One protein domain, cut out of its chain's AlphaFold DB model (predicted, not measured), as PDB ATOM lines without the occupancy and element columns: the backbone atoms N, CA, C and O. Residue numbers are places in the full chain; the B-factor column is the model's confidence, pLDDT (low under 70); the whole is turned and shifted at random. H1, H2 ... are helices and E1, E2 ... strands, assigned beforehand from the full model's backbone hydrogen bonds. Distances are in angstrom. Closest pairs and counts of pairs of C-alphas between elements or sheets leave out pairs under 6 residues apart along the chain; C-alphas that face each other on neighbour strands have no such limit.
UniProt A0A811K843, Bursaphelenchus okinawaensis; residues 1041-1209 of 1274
ATOM      1  N   HIS A1041     171.716 153.020 194.051       96.25
ATOM      2  CA  HIS A1041     172.091 153.752 192.840       96.25
ATOM      3  C   HIS A1041     173.577 154.069 192.883       96.25
ATOM      4  O   HIS A1041     174.026 154.771 193.785       96.25
ATOM      5  N   ILE A1042     174.351 153.558 191.930       94.00
ATOM      6  CA  ILE A1042     175.816 153.630 191.970       94.00
ATOM      7  C   ILE A1042     176.431 153.955 190.612       94.00
ATOM      8  O   ILE A1042     175.956 153.506 189.566       94.00
ATOM      9  N   GLN A1043     177.531 154.707 190.645       92.19
ATOM     10  CA  GLN A1043     178.428 154.880 189.505       92.19
ATOM     11  C   GLN A1043     179.553 153.840 189.520       92.19
ATOM     12  O   GLN A1043     180.168 153.583 190.559       92.19
ATOM     13  N   ILE A1044     179.838 153.278 188.345       90.94
ATOM     14  CA  ILE A1044     180.955 152.378 188.071       90.94
ATOM     15  C   ILE A1044     181.977 153.124 187.208       90.94
ATOM     16  O   ILE A1044     181.705 153.441 186.053       90.94
ATOM     17  N   ASN A1045     183.163 153.387 187.766       85.88
ATOM     18  CA  ASN A1045     184.234 154.103 187.051       85.88
ATOM     19  C   ASN A1045     185.037 153.183 186.109       85.88
ATOM     20  O   ASN A1045     185.727 153.659 185.211       85.88
ATOM     21  N   GLY A1046     184.964 151.862 186.308       86.38
ATOM     22  CA  GLY A1046     185.653 150.873 185.476       86.38
ATOM     23  C   GLY A1046     184.918 150.546 184.172       86.38
ATOM     24  O   GLY A1046     183.736 150.835 184.008       86.38
ATOM     25  N   HIS A1047     185.613 149.874 183.248       89.88
ATOM     26  CA  HIS A1047     185.022 149.405 181.987       89.88
ATOM     27  C   HIS A1047     184.028 148.256 182.144       89.88
ATOM     28  O   HIS A1047     183.153 148.070 181.293       89.88
ATOM     29  N   THR A1048     184.156 147.507 183.234       87.75
ATOM     30  CA  THR A1048     183.411 146.280 183.477       87.75
ATOM     31  C   THR A1048     182.816 146.323 184.877       87.75
ATOM     32  O   THR A1048     183.520 146.648 185.832       87.75
ATOM     33  N   LEU A1049     181.538 145.964 185.010       87.00
ATOM     34  CA  LEU A1049     180.973 145.596 186.308       87.00
ATOM     35  C   LEU A1049     181.394 144.153 186.611       87.00
ATOM     36  O   LEU A1049     180.914 143.229 185.952       87.00
ATOM     37  N   ASP A1050     182.294 143.974 187.574       81.88
ATOM     38  CA  ASP A1050     182.900 142.701 187.955       81.88
ATOM     39  C   ASP A1050     182.673 142.376 189.445       81.88
ATOM     40  O   ASP A1050     181.649 141.818 189.806       81.88
ATOM     41  N   ASN A1051     183.575 142.703 190.360       80.81
ATOM     42  CA  ASN A1051     183.512 142.218 191.738       80.81
ATOM     43  C   ASN A1051     182.822 143.200 192.697       80.81
ATOM     44  O   ASN A1051     182.621 142.869 193.866       80.81
ATOM     45  N   GLN A1052     182.410 144.386 192.230       85.56
ATOM     46  CA  GLN A1052     181.905 145.462 193.098       85.56
ATOM     47  C   GLN A1052     180.627 145.083 193.862       85.56
ATOM     48  O   GLN A1052     180.400 145.568 194.968       85.56
ATOM     49  N   LEU A1053     179.797 144.204 193.289       84.19
ATOM     50  CA  LEU A1053     178.554 143.718 193.903       84.19
ATOM     51  C   LEU A1053     178.661 142.281 194.432       84.19
ATOM     52  O   LEU A1053     177.681 141.734 194.935       84.19
ATOM     53  N   ALA A1054     179.829 141.641 194.320       80.81
ATOM     54  CA  ALA A1054     179.958 140.212 194.575       80.81
ATOM     55  C   ALA A1054     179.690 139.835 196.045       80.81
ATOM     56  O   ALA A1054     179.105 138.782 196.299       80.81
ATOM     57  N   GLU A1055     180.083 140.672 197.001       82.00
ATOM     58  CA  GLU A1055     179.949 140.388 198.441       82.00
ATOM     59  C   GLU A1055     178.794 141.149 199.112       82.00
ATOM     60  O   GLU A1055     178.599 141.050 200.321       82.00
ATOM     61  N   VAL A1056     178.007 141.899 198.336       82.94
ATOM     62  CA  VAL A1056     176.938 142.758 198.856       82.94
ATOM     63  C   VAL A1056     175.729 141.920 199.268       82.94
ATOM     64  O   VAL A1056     175.271 141.052 198.522       82.94
ATOM     65  N   ASP A1057     175.174 142.199 200.450       83.31
ATOM     66  CA  ASP A1057     173.922 141.587 200.895       83.31
ATOM     67  C   ASP A1057     172.726 142.193 200.141       83.31
ATOM     68  O   ASP A1057     172.139 143.193 200.549       83.31
ATOM     69  N   SER A1058     172.373 141.575 199.014       85.00
ATOM     70  CA  SER A1058     171.275 141.991 198.135       85.00
ATOM     71  C   SER A1058     169.928 141.352 198.481       85.00
ATOM     72  O   SER A1058     168.970 141.501 197.722       85.00
ATOM     73  N   ARG A1059     169.812 140.665 199.630       82.81
ATOM     74  CA  ARG A1059     168.565 139.994 200.042       82.81
ATOM     75  C   ARG A1059     167.376 140.939 200.105       82.81
ATOM     76  O   ARG A1059     166.260 140.468 199.923       82.81
ATOM     77  N   LEU A1060     167.609 142.228 200.391       86.31
ATOM     78  CA  LEU A1060     166.555 143.234 200.498       86.31
ATOM     79  C   LEU A1060     166.358 144.109 199.244       86.31
ATOM     80  O   LEU A1060     165.397 144.878 199.186       86.31
ATOM     81  N   LEU A1061     167.202 143.940 198.225       90.31
ATOM     82  CA  LEU A1061     167.353 144.882 197.118       90.31
ATOM     83  C   LEU A1061     166.212 144.781 196.101       90.31
ATOM     84  O   LEU A1061     166.139 143.814 195.348       90.31
ATOM     85  N   ASN A1062     165.354 145.797 196.054       92.00
ATOM     86  CA  ASN A1062     164.217 145.888 195.137       92.00
ATOM     87  C   ASN A1062     164.520 146.758 193.912       92.00
ATOM     88  O   ASN A1062     163.881 146.589 192.874       92.00
ATOM     89  N   GLU A1063     165.479 147.676 194.030       95.62
ATOM     90  CA  GLU A1063     165.855 148.602 192.967       95.62
ATOM     91  C   GLU A1063     167.378 148.762 192.886       95.62
ATOM     92  O   GLU A1063     168.047 149.046 193.883       95.62
ATOM     93  N   LEU A1064     167.929 148.583 191.686       94.88
ATOM     94  CA  LEU A1064     169.353 148.734 191.394       94.88
ATOM     95  C   LEU A1064     169.536 149.645 190.182       94.88
ATOM     96  O   LEU A1064     169.106 149.293 189.087       94.88
ATOM     97  N   MET A1065     170.222 150.775 190.357       96.06
ATOM     98  CA  MET A1065     170.623 151.662 189.267       96.06
ATOM     99  C   MET A1065     172.142 151.662 189.097       96.06
ATOM    100  O   MET A1065     172.884 151.980 190.024       96.06
ATOM    101  N   LEU A1066     172.595 151.360 187.884       94.88
ATOM    102  CA  LEU A1066     173.989 151.408 187.466       94.88
ATOM    103  C   LEU A1066     174.194 152.554 186.465       94.88
ATOM    104  O   LEU A1066     173.390 152.752 185.553       94.88
ATOM    105  N   THR A1067     175.275 153.313 186.628       94.25
ATOM    106  CA  THR A1067     175.679 154.382 185.703       94.25
ATOM    107  C   THR A1067     177.200 154.496 185.624       94.25
ATOM    108  O   THR A1067     177.907 153.840 186.386       94.25
ATOM    109  N   GLY A1068     177.711 155.317 184.711       91.69
ATOM    110  CA  GLY A1068     179.141 155.527 184.498       91.69
ATOM    111  C   GLY A1068     179.481 155.470 183.017       91.69
ATOM    112  O   GLY A1068     179.277 154.447 182.366       91.69
ATOM    113  N   SER A1069     180.027 156.563 182.486       89.56
ATOM    114  CA  SER A1069     180.359 156.703 181.063       89.56
ATOM    115  C   SER A1069     181.368 155.655 180.593       89.56
ATOM    116  O   SER A1069     181.283 155.192 179.460       89.56
ATOM    117  N   SER A1070     182.288 155.228 181.460       90.12
ATOM    118  CA  SER A1070     183.309 154.226 181.143       90.12
ATOM    119  C   SER A1070     182.782 152.792 181.076       90.12
ATOM    120  O   SER A1070     183.454 151.952 180.470       90.12
ATOM    121  N   LEU A1071     181.613 152.506 181.665       91.94
ATOM    122  CA  LEU A1071     181.045 151.162 181.743       91.94
ATOM    123  C   LEU A1071     180.600 150.696 180.351       91.94
ATOM    124  O   LEU A1071     179.696 151.272 179.749       91.94
ATOM    125  N   LYS A1072     181.247 149.643 179.848       92.44
ATOM    126  CA  LYS A1072     181.003 149.044 178.525       92.44
ATOM    127  C   LYS A1072     180.488 147.616 178.603       92.44
ATOM    128  O   LYS A1072     179.871 147.152 177.653       92.44
ATOM    129  N   VAL A1073     180.781 146.903 179.691       90.56
ATOM    130  CA  VAL A1073     180.472 145.476 179.832       90.56
ATOM    131  C   VAL A1073     179.882 145.196 181.212       90.56
ATOM    132  O   VAL A1073     180.412 145.628 182.236       90.56
ATOM    133  N   ILE A1074     178.798 144.424 181.250       88.75
ATOM    134  CA  ILE A1074     178.168 143.968 182.493       88.75
ATOM    135  C   ILE A1074     178.365 142.463 182.621       88.75
ATOM    136  O   ILE A1074     177.876 141.697 181.788       88.75
ATOM    137  N   ASN A1075     179.028 142.023 183.693       89.00
ATOM    138  CA  ASN A1075     179.020 140.615 184.061       89.00
ATOM    139  C   ASN A1075     177.654 140.251 184.669       89.00
ATOM    140  O   ASN A1075     177.395 140.464 185.855       89.00
ATOM    141  N   SER A1076     176.762 139.693 183.847       81.69
ATOM    142  CA  SER A1076     175.391 139.348 184.247       81.69
ATOM    143  C   SER A1076     175.321 138.290 185.358       81.69
ATOM    144  O   SER A1076     174.309 138.212 186.054       81.69
ATOM    145  N   HIS A1077     176.399 137.534 185.605       84.94
ATOM    146  CA  HIS A1077     176.465 136.560 186.697       84.94
ATOM    147  C   HIS A1077     176.269 137.203 188.080       84.94
ATOM    148  O   HIS A1077     175.751 136.564 188.995       84.94
ATOM    149  N   LEU A1078     176.613 138.481 188.243       82.44
ATOM    150  CA  LEU A1078     176.456 139.200 189.512       82.44
ATOM    151  C   LEU A1078     174.991 139.370 189.914       82.44
ATOM    152  O   LEU A1078     174.667 139.334 191.100       82.44
ATOM    153  N   LEU A1079     174.101 139.485 188.926       80.38
ATOM    154  CA  LEU A1079     172.664 139.610 189.153       80.38
ATOM    155  C   LEU A1079     172.045 138.296 189.646       80.38
ATOM    156  O   LEU A1079     171.003 138.330 190.290       80.38
ATOM    157  N   SER A1080     172.712 137.151 189.442       78.38
ATOM    158  CA  SER A1080     172.238 135.850 189.939       78.38
ATOM    159  C   SER A1080     172.191 135.745 191.465       78.38
ATOM    160  O   SER A1080     171.504 134.878 192.008       78.38
ATOM    161  N   LYS A1081     172.902 136.643 192.161       77.69
ATOM    162  CA  LYS A1081     172.860 136.768 193.622       77.69
ATOM    163  C   LYS A1081     171.613 137.501 194.110       77.69
ATOM    164  O   LYS A1081     171.241 137.337 195.269       77.69
ATOM    165  N   ILE A1082     170.972 138.295 193.251       83.12
ATOM    166  CA  ILE A1082     169.761 139.037 193.595       83.12
ATOM    167  C   ILE A1082     168.577 138.076 193.515       83.12
ATOM    168  O   ILE A1082     168.238 137.555 192.452       83.12
ATOM    169  N   LYS A1083     167.936 137.849 194.661       75.62
ATOM    170  CA  LYS A1083     166.737 137.021 194.770       75.62
ATOM    171  C   LYS A1083     165.593 137.836 195.329       75.62
ATOM    172  O   LYS A1083     165.515 138.042 196.538       75.62
ATOM    173  N   ARG A1084     164.702 138.289 194.454       82.25
ATOM    174  CA  ARG A1084     163.500 139.020 194.846       82.25
ATOM    175  C   ARG A1084     162.339 138.668 193.956       82.25
ATOM    176  O   ARG A1084     162.478 138.548 192.751       82.25
ATOM    177  N   PHE A1085     161.152 138.636 194.537       78.56
ATOM    178  CA  PHE A1085     159.936 138.470 193.758       78.56
ATOM    179  C   PHE A1085     159.793 139.535 192.654       78.56
ATOM    180  O   PHE A1085     159.356 139.218 191.553       78.56
ATOM    181  N   ARG A1086     160.221 140.777 192.909       87.56
ATOM    182  CA  ARG A1086     160.189 141.880 191.942       87.56
ATOM    183  C   ARG A1086     161.477 142.700 192.029       87.56
ATOM    184  O   ARG A1086     161.903 143.010 193.137       87.56
ATOM    185  N   LEU A1087     162.078 143.035 190.888       91.69
ATOM    186  CA  LEU A1087     163.278 143.876 190.789       91.69
ATOM    187  C   LEU A1087     163.071 144.970 189.735       91.69
ATOM    188  O   LEU A1087     162.672 144.676 188.608       91.69
ATOM    189  N   HIS A1088     163.414 146.210 190.078       95.25
ATOM    190  CA  HIS A1088     163.615 147.290 189.115       95.25
ATOM    191  C   HIS A1088     165.111 147.477 188.862       95.25
ATOM    192  O   HIS A1088     165.866 147.870 189.746       95.25
ATOM    193  N   LEU A1089     165.551 147.148 187.651       94.19
ATOM    194  CA  LEU A1089     166.935 147.281 187.225       94.19
ATOM    195  C   LEU A1089     167.062 148.433 186.230       94.19
ATOM    196  O   LEU A1089     166.446 148.416 185.165       94.19
ATOM    197  N   MET A1090     167.887 149.414 186.573       96.19
ATOM    198  CA  MET A1090     168.171 150.578 185.748       96.19
ATOM    199  C   MET A1090     169.649 150.585 185.354       96.19
ATOM    200  O   MET A1090     170.521 150.515 186.215       96.19
ATOM    201  N   ILE A1091     169.964 150.704 184.070       94.56
ATOM    202  CA  ILE A1091     171.336 150.910 183.587       94.56
ATOM    203  C   ILE A1091     171.290 152.106 182.650       94.56
ATOM    204  O   ILE A1091     170.687 152.020 181.587       94.56
ATOM    205  N   LYS A1092     171.873 153.238 183.041       94.62
ATOM    206  CA  LYS A1092     171.713 154.490 182.289       94.62
ATOM    207  C   LYS A1092     172.978 155.324 182.219       94.62
ATOM    208  O   LYS A1092     173.774 155.306 183.159       94.62
ATOM    209  N   HIS A1093     173.112 156.130 181.171       93.62
ATOM    210  CA  HIS A1093     174.292 156.972 180.920       93.62
ATOM    211  C   HIS A1093     175.600 156.161 180.941       93.62
ATOM    212  O   HIS A1093     176.527 156.481 181.692       93.62
ATOM    213  N   THR A1094     175.655 155.075 180.168       94.75
ATOM    214  CA  THR A1094     176.851 154.224 180.044       94.75
ATOM    215  C   THR A1094     177.277 154.073 178.584       94.75
ATOM    216  O   THR A1094     176.538 154.434 177.669       94.75
ATOM    217  N   SER A1095     178.467 153.519 178.349       94.44
ATOM    218  CA  SER A1095     178.948 153.156 177.006       94.44
ATOM    219  C   SER A1095     178.596 151.711 176.625       94.44
ATOM    220  O   SER A1095     179.278 151.099 175.801       94.44
ATOM    221  N   LEU A1096     177.570 151.128 177.249       92.38
ATOM    222  CA  LEU A1096     177.112 149.773 176.960       92.38
ATOM    223  C   LEU A1096     176.511 149.715 175.550       92.38
ATOM    224  O   LEU A1096     175.466 150.316 175.305       92.38
ATOM    225  N   SER A1097     177.167 148.992 174.639       89.50
ATOM    226  CA  SER A1097     176.709 148.834 173.250       89.50
ATOM    227  C   SER A1097     175.843 147.596 173.010       89.50
ATOM    228  O   SER A1097     175.095 147.526 172.038       89.50
ATOM    229  N   PHE A1098     175.911 146.613 173.907       84.69
ATOM    230  CA  PHE A1098     175.070 145.422 173.868       84.69
ATOM    231  C   PHE A1098     174.831 144.886 175.281       84.69
ATOM    232  O   PHE A1098     175.659 145.051 176.176       84.69
ATOM    233  N   ILE A1099     173.712 144.187 175.474       84.12
ATOM    234  CA  ILE A1099     173.463 143.389 176.677       84.12
ATOM    235  C   ILE A1099     173.777 141.924 176.345       84.12
ATOM    236  O   ILE A1099     173.328 141.438 175.306       84.12
ATOM    237  N   PRO A1100     174.537 141.197 177.188       83.31
ATOM    238  CA  PRO A1100     174.846 139.790 176.945       83.31
ATOM    239  C   PRO A1100     173.583 138.942 176.726       83.31
ATOM    240  O   PRO A1100     172.611 139.077 177.468       83.31
ATOM    241  N   SER A1101     173.605 138.007 175.773       80.50
ATOM    242  CA  SER A1101     172.457 137.126 175.467       80.50
ATOM    243  C   SER A1101     172.014 136.255 176.651       80.50
ATOM    244  O   SER A1101     170.856 135.859 176.754       80.50
ATOM    245  N   ASN A1102     172.925 135.983 177.588       81.56
ATOM    246  CA  ASN A1102     172.651 135.236 178.813       81.56
ATOM    247  C   ASN A1102     172.133 136.109 179.972       81.56
ATOM    248  O   ASN A1102     171.921 135.591 181.069       81.56
ATOM    249  N   PHE A1103     171.917 137.411 179.771       86.81
ATOM    250  CA  PHE A1103     171.526 138.333 180.837       86.81
ATOM    251  C   PHE A1103     170.256 137.890 181.571       86.81
ATOM    252  O   PHE A1103     170.287 137.718 182.788       86.81
ATOM    253  N   PHE A1104     169.170 137.592 180.846       84.44
ATOM    254  CA  PHE A1104     167.939 137.101 181.472       84.44
ATOM    255  C   PHE A1104     168.095 135.710 182.083       84.44
ATOM    256  O   PHE A1104     167.446 135.423 183.084       84.44
ATOM    257  N   SER A1105     168.982 134.857 181.560       78.44
ATOM    258  CA  SER A1105     169.213 133.523 182.137       78.44
ATOM    259  C   SER A1105     169.772 133.577 183.565       78.44
ATOM    260  O   SER A1105     169.489 132.688 184.364       78.44
ATOM    261  N   HIS A1106     170.493 134.648 183.917       83.94
ATOM    262  CA  HIS A1106     171.028 134.854 185.262       83.94
ATOM    263  C   HIS A1106     170.019 135.457 186.251       83.94
ATOM    264  O   HIS A1106     170.280 135.428 187.450       83.94
ATOM    265  N   LEU A1107     168.842 135.919 185.809       81.56
ATOM    266  CA  LEU A1107     167.783 136.472 186.674       81.56
ATOM    267  C   LEU A1107     166.893 135.391 187.315       81.56
ATOM    268  O   LEU A1107     165.711 135.608 187.564       81.56
ATOM    269  N   LYS A1108     167.457 134.215 187.607       75.31
ATOM    270  CA  LYS A1108     166.727 133.049 188.137       75.31
ATOM    271  C   LYS A1108     166.027 133.290 189.482       75.31
ATOM    272  O   LYS A1108     165.098 132.576 189.829       75.31
ATOM    273  N   GLY A1109     166.479 134.287 190.244       72.81
ATOM    274  CA  GLY A1109     165.889 134.682 191.522       72.81
ATOM    275  C   GLY A1109     164.782 135.731 191.412       72.81
ATOM    276  O   GLY A1109     164.323 136.197 192.454       72.81
ATOM    277  N   ILE A1110     164.407 136.147 190.192       83.06
ATOM    278  CA  ILE A1110     163.509 137.279 189.942       83.06
ATOM    279  C   ILE A1110     162.262 136.830 189.197       83.06
ATOM    280  O   ILE A1110     162.352 136.306 188.087       83.06
ATOM    281  N   ARG A1111     161.084 137.072 189.782       78.44
ATOM    282  CA  ARG A1111     159.808 136.740 189.137       78.44
ATOM    283  C   ARG A1111     159.286 137.873 188.262       78.44
ATOM    284  O   ARG A1111     158.823 137.598 187.167       78.44
ATOM    285  N   TYR A1112     159.378 139.116 188.705       85.75
ATOM    286  CA  TYR A1112     158.919 140.280 187.953       85.75
ATOM    287  C   TYR A1112     160.065 141.270 187.763       85.75
ATOM    288  O   TYR A1112     160.682 141.707 188.734       85.75
ATOM    289  N   LEU A1113     160.364 141.613 186.515       89.44
ATOM    290  CA  LEU A1113     161.437 142.527 186.147       89.44
ATOM    291  C   LEU A1113     160.856 143.803 185.535       89.44
ATOM    292  O   LEU A1113     160.115 143.750 184.554       89.44
ATOM    293  N   SER A1114     161.261 144.948 186.075       92.25
ATOM    294  CA  SER A1114     161.185 146.248 185.408       92.25
ATOM    295  C   SER A1114     162.589 146.612 184.939       92.25
ATOM    296  O   SER A1114     163.513 146.628 185.754       92.25
ATOM    297  N   LEU A1115     162.774 146.852 183.642       91.56
ATOM    298  CA  LEU A1115     164.078 147.116 183.038       91.56
ATOM    299  C   LEU A1115     164.101 148.501 182.385       91.56
ATOM    300  O   LEU A1115     163.321 148.777 181.480       91.56
ATOM    301  N   THR A1116     165.023 149.359 182.817       93.69
ATOM    302  CA  THR A1116     165.161 150.739 182.326       93.69
ATOM    303  C   THR A1116     166.590 150.970 181.838       93.69
ATOM    304  O   THR A1116     167.536 150.889 182.615       93.69
ATOM    305  N   LEU A1117     166.761 151.246 180.550       93.19
ATOM    306  CA  LEU A1117     168.045 151.312 179.854       93.19
ATOM    307  C   LEU A1117     168.302 152.638 179.095       93.19
ATOM    308  O   LEU A1117     168.861 152.580 177.997       93.19
ATOM    309  N   PRO A1118     167.924 153.831 179.596       93.12
ATOM    310  CA  PRO A1118     168.037 155.058 178.817       93.12
ATOM    311  C   PRO A1118     169.480 155.561 178.696       93.12
ATOM    312  O   PRO A1118     170.290 155.353 179.603       93.12
ATOM    313  N   ASN A1119     169.797 156.287 177.620       92.88
ATOM    314  CA  ASN A1119     171.122 156.883 177.390       92.88
ATOM    315  C   ASN A1119     172.272 155.863 177.446       92.88
ATOM    316  O   ASN A1119     173.237 156.047 178.192       92.88
ATOM    317  N   ASN A1120     172.177 154.769 176.692       93.44
ATOM    318  CA  ASN A1120     173.317 153.879 176.445       93.44
ATOM    319  C   ASN A1120     173.678 153.898 174.948       93.44
ATOM    320  O   ASN A1120     173.233 154.769 174.205       93.44
ATOM    321  N   GLN A1121     174.524 152.970 174.502       93.75
ATOM    322  CA  GLN A1121     174.949 152.848 173.102       93.75
ATOM    323  C   GLN A1121     174.344 151.601 172.440       93.75
ATOM    324  O   GLN A1121     174.947 151.017 171.544       93.75
ATOM    325  N   ILE A1122     173.178 151.147 172.916       90.19
ATOM    326  CA  ILE A1122     172.570 149.891 172.474       90.19
ATOM    327  C   ILE A1122     171.984 150.062 171.072       90.19
ATOM    328  O   ILE A1122     171.032 150.811 170.875       90.19
ATOM    329  N   GLU A1123     172.518 149.314 170.110       87.12
ATOM    330  CA  GLU A1123     172.038 149.347 168.723       87.12
ATOM    331  C   GLU A1123     170.931 148.317 168.452       87.12
ATOM    332  O   GLU A1123     170.052 148.542 167.623       87.12
ATOM    333  N   THR A1124     170.950 147.173 169.144       80.12
ATOM    334  CA  THR A1124     169.973 146.087 168.962       80.12
ATOM    335  C   THR A1124     169.749 145.293 170.249       80.12
ATOM    336  O   THR A1124     170.653 145.125 171.066       80.12
ATOM    337  N   MET A1125     168.534 144.760 170.403       78.38
ATOM    338  CA  MET A1125     168.119 143.883 171.510       78.38
ATOM    339  C   MET A1125     167.838 142.442 171.047       78.38
ATOM    340  O   MET A1125     167.278 141.642 171.798       78.38
ATOM    341  N   SER A1126     168.216 142.097 169.811       70.25
ATOM    342  CA  SER A1126     167.825 140.844 169.149       70.25
ATOM    343  C   SER A1126     168.257 139.579 169.891       70.25
ATOM    344  O   SER A1126     167.493 138.623 169.999       70.25
ATOM    345  N   GLU A1127     169.471 139.572 170.441       72.94
ATOM    346  CA  GLU A1127     170.027 138.396 171.121       72.94
ATOM    347  C   GLU A1127     169.524 138.239 172.566       72.94
ATOM    348  O   GLU A1127     169.683 137.169 173.153       72.94
ATOM    349  N   LEU A1128     168.892 139.267 173.146       73.69
ATOM    350  CA  LEU A1128     168.476 139.268 174.551       73.69
ATOM    351  C   LEU A1128     167.265 138.351 174.808       73.69
ATOM    352  O   LEU A1128     167.163 137.729 175.864       73.69
ATOM    353  N   PHE A1129     166.376 138.233 173.819       72.38
ATOM    354  CA  PHE A1129     165.140 137.437 173.872       72.38
ATOM    355  C   PHE A1129     165.246 136.118 173.092       72.38
ATOM    356  O   PHE A1129     164.257 135.432 172.841       72.38
ATOM    357  N   LYS A1130     166.461 135.718 172.704       66.81
ATOM    358  CA  LYS A1130     166.700 134.493 171.926       66.81
ATOM    359  C   LYS A1130     166.215 133.222 172.632       66.81
ATOM    360  O   LYS A1130     165.845 132.252 171.976       66.81
ATOM    361  N   HIS A1131     166.217 133.232 173.964       61.00
ATOM    362  CA  HIS A1131     165.886 132.086 174.814       61.00
ATOM    363  C   HIS A1131     164.554 132.239 175.579       61.00
ATOM    364  O   HIS A1131     164.240 131.398 176.421       61.00
ATOM    365  N   GLY A1132     163.766 133.283 175.292       62.53
ATOM    366  CA  GLY A1132     162.460 133.533 175.906       62.53
ATOM    367  C   GLY A1132     161.773 134.762 175.308       62.53
ATOM    368  O   GLY A1132     162.432 135.746 174.987       62.53
ATOM    369  N   SER A1133     160.451 134.715 175.149       63.22
ATOM    370  CA  SER A1133     159.647 135.811 174.596       63.22
ATOM    371  C   SER A1133     158.554 136.220 175.579       63.22
ATOM    372  O   SER A1133     157.968 135.337 176.211       63.22
ATOM    373  N   PRO A1134     158.218 137.517 175.687       62.56
ATOM    374  CA  PRO A1134     157.249 137.959 176.674       62.56
ATOM    375  C   PRO A1134     155.892 137.228 176.587       62.56
ATOM    376  O   PRO A1134     155.471 136.857 175.489       62.56
ATOM    377  N   PRO A1135     155.214 137.003 177.730       62.81
ATOM    378  CA  PRO A1135     155.487 137.630 179.025       62.81
ATOM    379  C   PRO A1135     156.697 137.064 179.772       62.81
ATOM    380  O   PRO A1135     157.257 137.780 180.593       62.81
ATOM    381  N   VAL A1136     157.147 135.846 179.453       70.50
ATOM    382  CA  VAL A1136     158.218 135.139 180.173       70.50
ATOM    383  C   VAL A1136     159.569 135.264 179.453       70.50
ATOM    384  O   VAL A1136     159.768 134.759 178.353       70.50
ATOM    385  N   LEU A1137     160.531 135.917 180.099       73.25
ATOM    386  CA  LEU A1137     161.849 136.268 179.559       73.25
ATOM    387  C   LEU A1137     162.860 135.126 179.499       73.25
ATOM    388  O   LEU A1137     163.836 135.203 178.755       73.25
ATOM    389  N   ASN A1138     162.699 134.108 180.335       73.50
ATOM    390  CA  ASN A1138     163.672 133.035 180.490       73.50
ATOM    391  C   ASN A1138     162.986 131.723 180.889       73.50
ATOM    392  O   ASN A1138     161.828 131.699 181.303       73.50
ATOM    393  N   SER A1139     163.733 130.622 180.841       66.12
ATOM    394  CA  SER A1139     163.271 129.301 181.290       66.12
ATOM    395  C   SER A1139     162.929 129.222 182.783       66.12
ATOM    396  O   SER A1139     162.413 128.204 183.225       66.12
ATOM    397  N   HIS A1140     163.231 130.263 183.563       67.19
ATOM    398  CA  HIS A1140     162.978 130.330 185.003       67.19
ATOM    399  C   HIS A1140     161.670 131.066 185.338       67.19
ATOM    400  O   HIS A1140     161.357 131.248 186.511       67.19
ATOM    401  N   GLY A1141     160.897 131.506 184.337       65.06
ATOM    402  CA  GLY A1141     159.595 132.123 184.574       65.06
ATOM    403  C   GLY A1141     159.637 133.607 184.950       65.06
ATOM    404  O   GLY A1141     158.658 134.095 185.511       65.06
ATOM    405  N   THR A1142     160.726 134.335 184.683       77.81
ATOM    406  CA  THR A1142     160.782 135.790 184.927       77.81
ATOM    407  C   THR A1142     159.872 136.534 183.951       77.81
ATOM    408  O   THR A1142     160.004 136.360 182.745       77.81
ATOM    409  N   ILE A1143     158.987 137.396 184.447       80.25
ATOM    410  CA  ILE A1143     158.050 138.200 183.660       80.25
ATOM    411  C   ILE A1143     158.564 139.635 183.501       80.25
ATOM    412  O   ILE A1143     158.940 140.260 184.490       80.25
ATOM    413  N   LEU A1144     158.551 140.173 182.276       85.44
ATOM    414  CA  LEU A1144     158.900 141.577 182.001       85.44
ATOM    415  C   LEU A1144     157.681 142.488 182.140       85.44
ATOM    416  O   LEU A1144     156.800 142.490 181.279       85.44
ATOM    417  N   GLU A1145     157.656 143.300 183.189       85.44
ATOM    418  CA  GLU A1145     156.542 144.212 183.457       85.44
ATOM    419  C   GLU A1145     156.711 145.596 182.830       85.44
ATOM    420  O   GLU A1145     155.733 146.303 182.583       85.44
ATOM    421  N   HIS A1146     157.954 146.016 182.617       87.94
ATOM    422  CA  HIS A1146     158.275 147.328 182.077       87.94
ATOM    423  C   HIS A1146     159.618 147.274 181.351       87.94
ATOM    424  O   HIS A1146     160.560 146.641 181.830       87.94
ATOM    425  N   LEU A1147     159.680 147.939 180.201       87.56
ATOM    426  CA  LEU A1147     160.878 148.137 179.401       87.56
ATOM    427  C   LEU A1147     160.912 149.597 178.970       87.56
ATOM    428  O   LEU A1147     159.984 150.068 178.313       87.56
ATOM    429  N   ASP A1148     161.997 150.270 179.310       90.19
ATOM    430  CA  ASP A1148     162.342 151.577 178.777       90.19
ATOM    431  C   ASP A1148     163.735 151.480 178.153       90.19
ATOM    432  O   ASP A1148     164.681 151.055 178.808       90.19
ATOM    433  N   ILE A1149     163.840 151.810 176.871       89.50
ATOM    434  CA  ILE A1149     165.074 151.775 176.074       89.50
ATOM    435  C   ILE A1149     165.262 153.102 175.328       89.50
ATOM    436  O   ILE A1149     165.940 153.149 174.300       89.50
ATOM    437  N   SER A1150     164.664 154.186 175.833       89.94
ATOM    438  CA  SER A1150     164.744 155.507 175.213       89.94
ATOM    439  C   SER A1150     166.189 155.990 175.063       89.94
ATOM    440  O   SER A1150     167.087 155.555 175.778       89.94
ATOM    441  N   GLU A1151     166.429 156.919 174.138       89.56
ATOM    442  CA  GLU A1151     167.739 157.582 174.000       89.56
ATOM    443  C   GLU A1151     168.915 156.603 173.757       89.56
ATOM    444  O   GLU A1151     170.024 156.797 174.247       89.56
ATOM    445  N   ASN A1152     168.670 155.531 172.998       89.81
ATOM    446  CA  ASN A1152     169.691 154.616 172.478       89.81
ATOM    447  C   ASN A1152     169.744 154.701 170.942       89.81
ATOM    448  O   ASN A1152     168.710 154.973 170.323       89.81
ATOM    449  N   PRO A1153     170.899 154.432 170.302       90.31
ATOM    450  CA  PRO A1153     171.046 154.422 168.845       90.31
ATOM    451  C   PRO A1153     170.439 153.159 168.195       90.31
ATOM    452  O   PRO A1153     171.104 152.427 167.467       90.31
ATOM    453  N   LEU A1154     169.162 152.882 168.471       88.19
ATOM    454  CA  LEU A1154     168.491 151.642 168.083       88.19
ATOM    455  C   LEU A1154     168.285 151.547 166.570       88.19
ATOM    456  O   LEU A1154     167.726 152.449 165.948       88.19
ATOM    457  N   THR A1155     168.642 150.402 165.995       86.31
ATOM    458  CA  THR A1155     168.219 150.002 164.651       86.31
ATOM    459  C   THR A1155     166.954 149.160 164.773       86.31
ATOM    460  O   THR A1155     166.989 148.050 165.303       86.31
ATOM    461  N   CYS A1156     165.829 149.687 164.297       83.75
ATOM    462  CA  CYS A1156     164.537 149.017 164.381       83.75
ATOM    463  C   CYS A1156     164.274 148.208 163.116       83.75
ATOM    464  O   CYS A1156     164.051 148.770 162.050       83.75
ATOM    465  N   ASP A1157     164.276 146.892 163.256       82.38
ATOM    466  CA  ASP A1157     163.999 145.949 162.180       82.38
ATOM    467  C   ASP A1157     163.308 144.695 162.734       82.38
ATOM    468  O   ASP A1157     163.038 144.561 163.935       82.38
ATOM    469  N   CYS A1158     163.053 143.718 161.868       78.00
ATOM    470  CA  CYS A1158     162.351 142.499 162.260       78.00
ATOM    471  C   CYS A1158     163.023 141.634 163.333       78.00
ATOM    472  O   CYS A1158     162.387 140.708 163.855       78.00
ATOM    473  N   ARG A1159     164.260 141.935 163.739       78.31
ATOM    474  CA  ARG A1159     164.888 141.280 164.889       78.31
ATOM    475  C   ARG A1159     164.242 141.694 166.221       78.31
ATOM    476  O   ARG A1159     164.379 140.962 167.199       78.31
ATOM    477  N   MET A1160     163.490 142.802 166.269       78.69
ATOM    478  CA  MET A1160     162.767 143.287 167.459       78.69
ATOM    479  C   MET A1160     161.272 142.909 167.486       78.69
ATOM    480  O   MET A1160     160.523 143.412 168.322       78.69
ATOM    481  N   LYS A1161     160.828 141.958 166.646       76.94
ATOM    482  CA  LYS A1161     159.415 141.519 166.537       76.94
ATOM    483  C   LYS A1161     158.744 141.085 167.850       76.94
ATOM    484  O   LYS A1161     157.520 141.049 167.930       76.94
ATOM    485  N   PHE A1162     159.523 140.755 168.885       77.56
ATOM    486  CA  PHE A1162     159.002 140.415 170.213       77.56
ATOM    487  C   PHE A1162     158.219 141.572 170.861       77.56
ATOM    488  O   PHE A1162     157.345 141.316 171.693       77.56
ATOM    489  N   LEU A1163     158.516 142.826 170.489       78.19
ATOM    490  CA  LEU A1163     157.843 144.006 171.028       78.19
ATOM    491  C   LEU A1163     156.349 144.013 170.705       78.19
ATOM    492  O   LEU A1163     155.580 144.403 171.572       78.19
ATOM    493  N   ASN A1164     155.927 143.500 169.544       75.56
ATOM    494  CA  ASN A1164     154.510 143.414 169.166       75.56
ATOM    495  C   ASN A1164     153.714 142.616 170.210       75.56
ATOM    496  O   ASN A1164     152.737 143.096 170.790       75.56
ATOM    497  N   SER A1165     154.184 141.400 170.503       70.38
ATOM    498  CA  SER A1165     153.557 140.504 171.477       70.38
ATOM    499  C   SER A1165     153.620 141.067 172.897       70.38
ATOM    500  O   SER A1165     152.675 140.911 173.672       70.38
ATOM    501  N   TRP A1166     154.718 141.743 173.247       79.19
ATOM    502  CA  TRP A1166     154.887 142.348 174.566       79.19
ATOM    503  C   TRP A1166     153.993 143.570 174.777       79.19
ATOM    504  O   TRP A1166     153.314 143.648 175.796       79.19
ATOM    505  N   ILE A1167     153.933 144.494 173.818       77.50
ATOM    506  CA  ILE A1167     153.050 145.668 173.838       77.50
ATOM    507  C   ILE A1167     151.602 145.232 174.049       77.50
ATOM    508  O   ILE A1167     150.915 145.733 174.937       77.50
ATOM    509  N   TYR A1168     151.162 144.227 173.296       69.50
ATOM    510  CA  TYR A1168     149.810 143.708 173.418       69.50
ATOM    511  C   TYR A1168     149.561 143.026 174.776       69.50
ATOM    512  O   TYR A1168     148.520 143.242 175.397       69.50
ATOM    513  N   TYR A1169     150.516 142.238 175.291       72.25
ATOM    514  CA  TYR A1169     150.428 141.671 176.644       72.25
ATOM    515  C   TYR A1169     150.332 142.767 177.714       72.25
ATOM    516  O   TYR A1169     149.417 142.744 178.534       72.25
ATOM    517  N   THR A1170     151.245 143.740 177.688       73.31
ATOM    518  CA  THR A1170     151.329 144.799 178.700       73.31
ATOM    519  C   THR A1170     150.102 145.702 178.706       73.31
ATOM    520  O   THR A1170     149.645 146.057 179.788       73.31
ATOM    521  N   ARG A1171     149.526 146.008 177.536       73.62
ATOM    522  CA  ARG A1171     148.294 146.797 177.398       73.62
ATOM    523  C   ARG A1171     147.094 146.199 178.128       73.62
ATOM    524  O   ARG A1171     146.310 146.947 178.701       73.62
ATOM    525  N   GLU A1172     146.961 144.879 178.102       64.88
ATOM    526  CA  GLU A1172     145.771 144.190 178.614       64.88
ATOM    527  C   GLU A1172     145.952 143.631 180.029       64.88
ATOM    528  O   GLU A1172     144.994 143.567 180.793       64.88
ATOM    529  N   GLU A1173     147.167 143.207 180.389       63.47
ATOM    530  CA  GLU A1173     147.415 142.458 181.630       63.47
ATOM    531  C   GLU A1173     148.075 143.298 182.727       63.47
ATOM    532  O   GLU A1173     147.998 142.948 183.907       63.47
ATOM    533  N   LEU A1174     148.753 144.396 182.369       67.75
ATOM    534  CA  LEU A1174     149.540 145.167 183.326       67.75
ATOM    535  C   LEU A1174     148.914 146.520 183.634       67.75
ATOM    536  O   LEU A1174     148.713 147.370 182.772       67.75
ATOM    537  N   LYS A1175     148.766 146.790 184.931       69.50
ATOM    538  CA  LYS A1175     148.388 148.116 185.445       69.50
ATOM    539  C   LYS A1175     149.386 149.222 185.055       69.50
ATOM    540  O   LYS A1175     149.032 150.393 185.098       69.50
ATOM    541  N   SER A1176     150.621 148.867 184.684       68.69
ATOM    542  CA  SER A1176     151.697 149.791 184.287       68.69
ATOM    543  C   SER A1176     151.641 150.240 182.820       68.69
ATOM    544  O   SER A1176     152.525 150.987 182.392       68.69
ATOM    545  N   TRP A1177     150.628 149.826 182.044       81.00
ATOM    546  CA  TRP A1177     150.522 150.159 180.618       81.00
ATOM    547  C   TRP A1177     150.691 151.652 180.281       81.00
ATOM    548  O   TRP A1177     151.453 151.940 179.358       81.00
ATOM    549  N   PRO A1178     150.087 152.622 181.001       78.25
ATOM    550  CA  PRO A1178     150.258 154.039 180.670       78.25
ATOM    551  C   PRO A1178     151.731 154.471 180.646       78.25
ATOM    552  O   PRO A1178     152.169 155.156 179.721       78.25
ATOM    553  N   THR A1179     152.519 153.998 181.613       78.50
ATOM    554  CA  THR A1179     153.955 154.281 181.718       78.50
ATOM    555  C   THR A1179     154.752 153.585 180.614       78.50
ATOM    556  O   THR A1179     155.641 154.188 180.020       78.50
ATOM    557  N   VAL A1180     154.413 152.329 180.295       81.62
ATOM    558  CA  VAL A1180     155.038 151.572 179.194       81.62
ATOM    559  C   VAL A1180     154.770 152.247 177.843       81.62
ATOM    560  O   VAL A1180     155.699 152.468 177.070       81.62
ATOM    561  N   LYS A1181     153.518 152.641 177.580       83.44
ATOM    562  CA  LYS A1181     153.116 153.357 176.361       83.44
ATOM    563  C   LYS A1181     153.906 154.652 176.194       83.44
ATOM    564  O   LYS A1181     154.349 154.954 175.089       83.44
ATOM    565  N   GLN A1182     154.097 155.405 177.276       83.06
ATOM    566  CA  GLN A1182     154.863 156.647 177.230       83.06
ATOM    567  C   GLN A1182     156.346 156.401 176.917       83.06
ATOM    568  O   GLN A1182     156.899 157.084 176.058       83.06
ATOM    569  N   ALA A1183     156.978 155.401 177.541       84.44
ATOM    570  CA  ALA A1183     158.372 155.044 177.254       84.44
ATOM    571  C   ALA A1183     158.575 154.635 175.781       84.44
ATOM    572  O   ALA A1183     159.506 155.088 175.112       84.44
ATOM    573  N   LEU A1184     157.647 153.848 175.227       86.00
ATOM    574  CA  LEU A1184     157.685 153.423 173.824       86.00
ATOM    575  C   LEU A1184     157.452 154.569 172.832       86.00
ATOM    576  O   LEU A1184     158.036 154.558 171.750       86.00
ATOM    577  N   LYS A1185     156.621 155.558 173.187       84.12
ATOM    578  CA  LYS A1185     156.450 156.796 172.406       84.12
ATOM    579  C   LYS A1185     157.709 157.662 172.410       84.12
ATOM    580  O   LYS A1185     158.016 158.295 171.407       84.12
ATOM    581  N   ASN A1186     158.436 157.678 173.523       85.25
ATOM    582  CA  ASN A1186     159.660 158.463 173.663       85.25
ATOM    583  C   ASN A1186     160.877 157.800 172.992       85.25
ATOM    584  O   ASN A1186     161.896 158.455 172.784       85.25
ATOM    585  N   THR A1187     160.802 156.509 172.654       86.25
ATOM    586  CA  THR A1187     161.919 155.782 172.041       86.25
ATOM    587  C   THR A1187     161.877 155.884 170.516       86.25
ATOM    588  O   THR A1187     160.891 155.483 169.900       86.25
ATOM    589  N   LYS A1188     162.960 156.382 169.909       86.00
ATOM    590  CA  LYS A1188     163.109 156.576 168.456       86.00
ATOM    591  C   LYS A1188     164.026 155.524 167.827       86.00
ATOM    592  O   LYS A1188     164.848 154.925 168.516       86.00
ATOM    593  N   CYS A1189     163.893 155.342 166.517       83.38
ATOM    594  CA  CYS A1189     164.696 154.421 165.717       83.38
ATOM    595  C   CYS A1189     165.635 155.201 164.793       83.38
ATOM    596  O   CYS A1189     165.188 156.077 164.063       83.38
ATOM    597  N   LEU A1190     166.929 154.883 164.805       82.56
ATOM    598  CA  LEU A1190     167.962 155.632 164.080       82.56
ATOM    599  C   LEU A1190     167.881 155.428 162.557       82.56
ATOM    600  O   LEU A1190     168.275 156.298 161.789       82.56
ATOM    601  N   ASN A1191     167.333 154.295 162.114       80.81
ATOM    602  CA  ASN A1191     167.126 153.959 160.705       80.81
ATOM    603  C   ASN A1191     165.827 154.529 160.093       80.81
ATOM    604  O   ASN A1191     165.551 154.252 158.927       80.81
ATOM    605  N   TYR A1192     165.052 155.321 160.844       72.88
ATOM    606  CA  TYR A1192     163.850 156.011 160.366       72.88
ATOM    607  C   TYR A1192     164.008 157.525 160.582       72.88
ATOM    608  O   TYR A1192     164.221 157.982 161.700       72.88
ATOM    609  N   ASN A1193     163.932 158.311 159.502       55.09
ATOM    610  CA  ASN A1193     164.283 159.741 159.510       55.09
ATOM    611  C   ASN A1193     163.142 160.688 159.941       55.09
ATOM    612  O   ASN A1193     163.388 161.885 160.086       55.09
ATOM    613  N   ASN A1194     161.915 160.198 160.141       60.44
ATOM    614  CA  ASN A1194     160.782 161.048 160.516       60.44
ATOM    615  C   ASN A1194     160.703 161.236 162.035       60.44
ATOM    616  O   ASN A1194     160.728 160.276 162.805       60.44
ATOM    617  N   ASN A1195     160.522 162.483 162.480       55.69
ATOM    618  CA  ASN A1195     160.402 162.817 163.904       55.69
ATOM    619  C   ASN A1195     159.149 162.220 164.577       55.69
ATOM    620  O   ASN A1195     159.085 162.201 165.809       55.69
ATOM    621  N   SER A1196     158.187 161.732 163.785       57.06
ATOM    622  CA  SER A1196     156.947 161.081 164.217       57.06
ATOM    623  C   SER A1196     157.073 159.584 164.529       57.06
ATOM    624  O   SER A1196     156.154 159.029 165.135       57.06
ATOM    625  N   ASP A1197     158.157 158.920 164.109       67.81
ATOM    626  CA  ASP A1197     158.268 157.460 164.173       67.81
ATOM    627  C   ASP A1197     158.954 157.002 165.469       67.81
ATOM    628  O   ASP A1197     160.168 157.107 165.654       67.81
ATOM    629  N   SER A1198     158.146 156.487 166.396       79.88
ATOM    630  CA  SER A1198     158.588 155.914 167.668       79.88
ATOM    631  C   SER A1198     158.469 154.388 167.654       79.88
ATOM    632  O   SER A1198     157.708 153.825 166.867       79.88
ATOM    633  N   LEU A1199     159.096 153.690 168.605       82.19
ATOM    634  CA  LEU A1199     158.866 152.247 168.796       82.19
ATOM    635  C   LEU A1199     157.372 151.919 168.920       82.19
ATOM    636  O   LEU A1199     156.912 150.929 168.360       82.19
ATOM    637  N   TRP A1200     156.605 152.774 169.604       79.38
ATOM    638  CA  TRP A1200     155.149 152.633 169.673       79.38
ATOM    639  C   TRP A1200     154.466 152.672 168.295       79.38
ATOM    640  O   TRP A1200     153.606 151.838 168.038       79.38
ATOM    641  N   THR A1201     154.823 153.603 167.402       74.56
ATOM    642  CA  THR A1201     154.166 153.709 166.089       74.56
ATOM    643  C   THR A1201     154.575 152.584 165.145       74.56
ATOM    644  O   THR A1201     153.755 152.158 164.342       74.56
ATOM    645  N   LEU A1202     155.804 152.075 165.270       75.44
ATOM    646  CA  LEU A1202     156.336 151.020 164.406       75.44
ATOM    647  C   LEU A1202     155.883 149.605 164.810       75.44
ATOM    648  O   LEU A1202     155.725 148.763 163.931       75.44
ATOM    649  N   TYR A1203     155.675 149.328 166.103       76.94
ATOM    650  CA  TYR A1203     155.424 147.967 166.618       76.94
ATOM    651  C   TYR A1203     154.028 147.765 167.255       76.94
ATOM    652  O   TYR A1203     153.686 146.654 167.666       76.94
ATOM    653  N   ASP A1204     153.173 148.793 167.336       72.06
ATOM    654  CA  ASP A1204     151.763 148.592 167.707       72.06
ATOM    655  C   ASP A1204     150.921 148.143 166.504       72.06
ATOM    656  O   ASP A1204     150.435 148.945 165.707       72.06
ATOM    657  N   LEU A1205     150.699 146.831 166.414       59.38
ATOM    658  CA  LEU A1205     149.872 146.214 165.375       59.38
ATOM    659  C   LEU A1205     148.368 146.516 165.508       59.38
ATOM    660  O   LEU A1205     147.611 146.129 164.628       59.38
ATOM    661  N   THR A1206     147.901 147.182 166.571       54.03
ATOM    662  CA  THR A1206     146.473 147.544 166.704       54.03
ATOM    663  C   THR A1206     146.085 148.795 165.913       54.03
ATOM    664  O   THR A1206     144.920 149.185 165.903       54.03
ATOM    665  N   ARG A1207     147.052 149.416 165.230       49.19
ATOM    666  CA  ARG A1207     146.914 150.689 164.520       49.19
ATOM    667  C   ARG A1207     146.806 150.530 162.997       49.19
ATOM    668  O   ARG A1207     147.303 151.374 162.258       49.19
ATOM    669  N   THR A1208     146.224 149.431 162.515       40.09
ATOM    670  CA  THR A1208     146.136 149.146 161.074       40.09
ATOM    671  C   THR A1208     145.138 150.065 160.369       40.09
ATOM    672  O   THR A1208     144.003 149.674 160.109       40.09
ATOM    673  N   ASP A1209     145.587 151.259 159.997       32.53
ATOM    674  CA  ASP A1209     145.107 151.929 158.791       32.53
ATOM    675  C   ASP A1209     145.655 151.132 157.597       32.53
ATOM    676  O   ASP A1209     146.792 151.330 157.164       32.53
TER     677      ASP A1209
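Overview. This is residues 1041 to 1209 of the 1274 residues of a protein of Bursaphelenchus okinawaensis (UniProt A0A811K843). With little regular structure, the chain winds in stacked turns: parallel strands E1 to E5, in that order, form one wall, and H2, H3 and H4 cap its E5 end. The printed part has 169 residues, under half in named elements, with four helices and five strands, E1-E2-H1-E3-E4-E5-H2-H3-H4, mixed in class. The whole is compact, radius of gyration of the C-alphas 15.7 A, spanning 54 by 32 by 25 A.

Along the chain. E1 is residues 1041-1043, from C-alpha (172.091, 153.752, 192.840); E2 1063-1068; H1 1076-1081; E3 1084-1094, 25.1 A long; E4 1110-1116; E5 1143-1148; H2 1162-1173; H3 1177-1186; H4 1199-1203, ending at C-alpha (155.424, 147.967, 166.618).

Arrangement. E2, H1 and E3 form a strand-helix-strand unit, a helix between parallel neighbours, its crossover right-handed; N 1066 and O 1090 are 2.8 A apart. H3 only grazes the sheet and touches H4, closest C-alphas Leu 1184 and Trp 1200, 4.9 A. Every O i to N i+4 pair is within hydrogen-bond range in H3 and H4, 7 of 8 in H2, 0 of 2 in H1, against 3 of 3 O i to N i+3.

Size, cuts and confidence. The printed part has no cut; E4 to E5 is a long link of 26 residues. pLDDT is under 70 in 25 residues, among them 1205-1209.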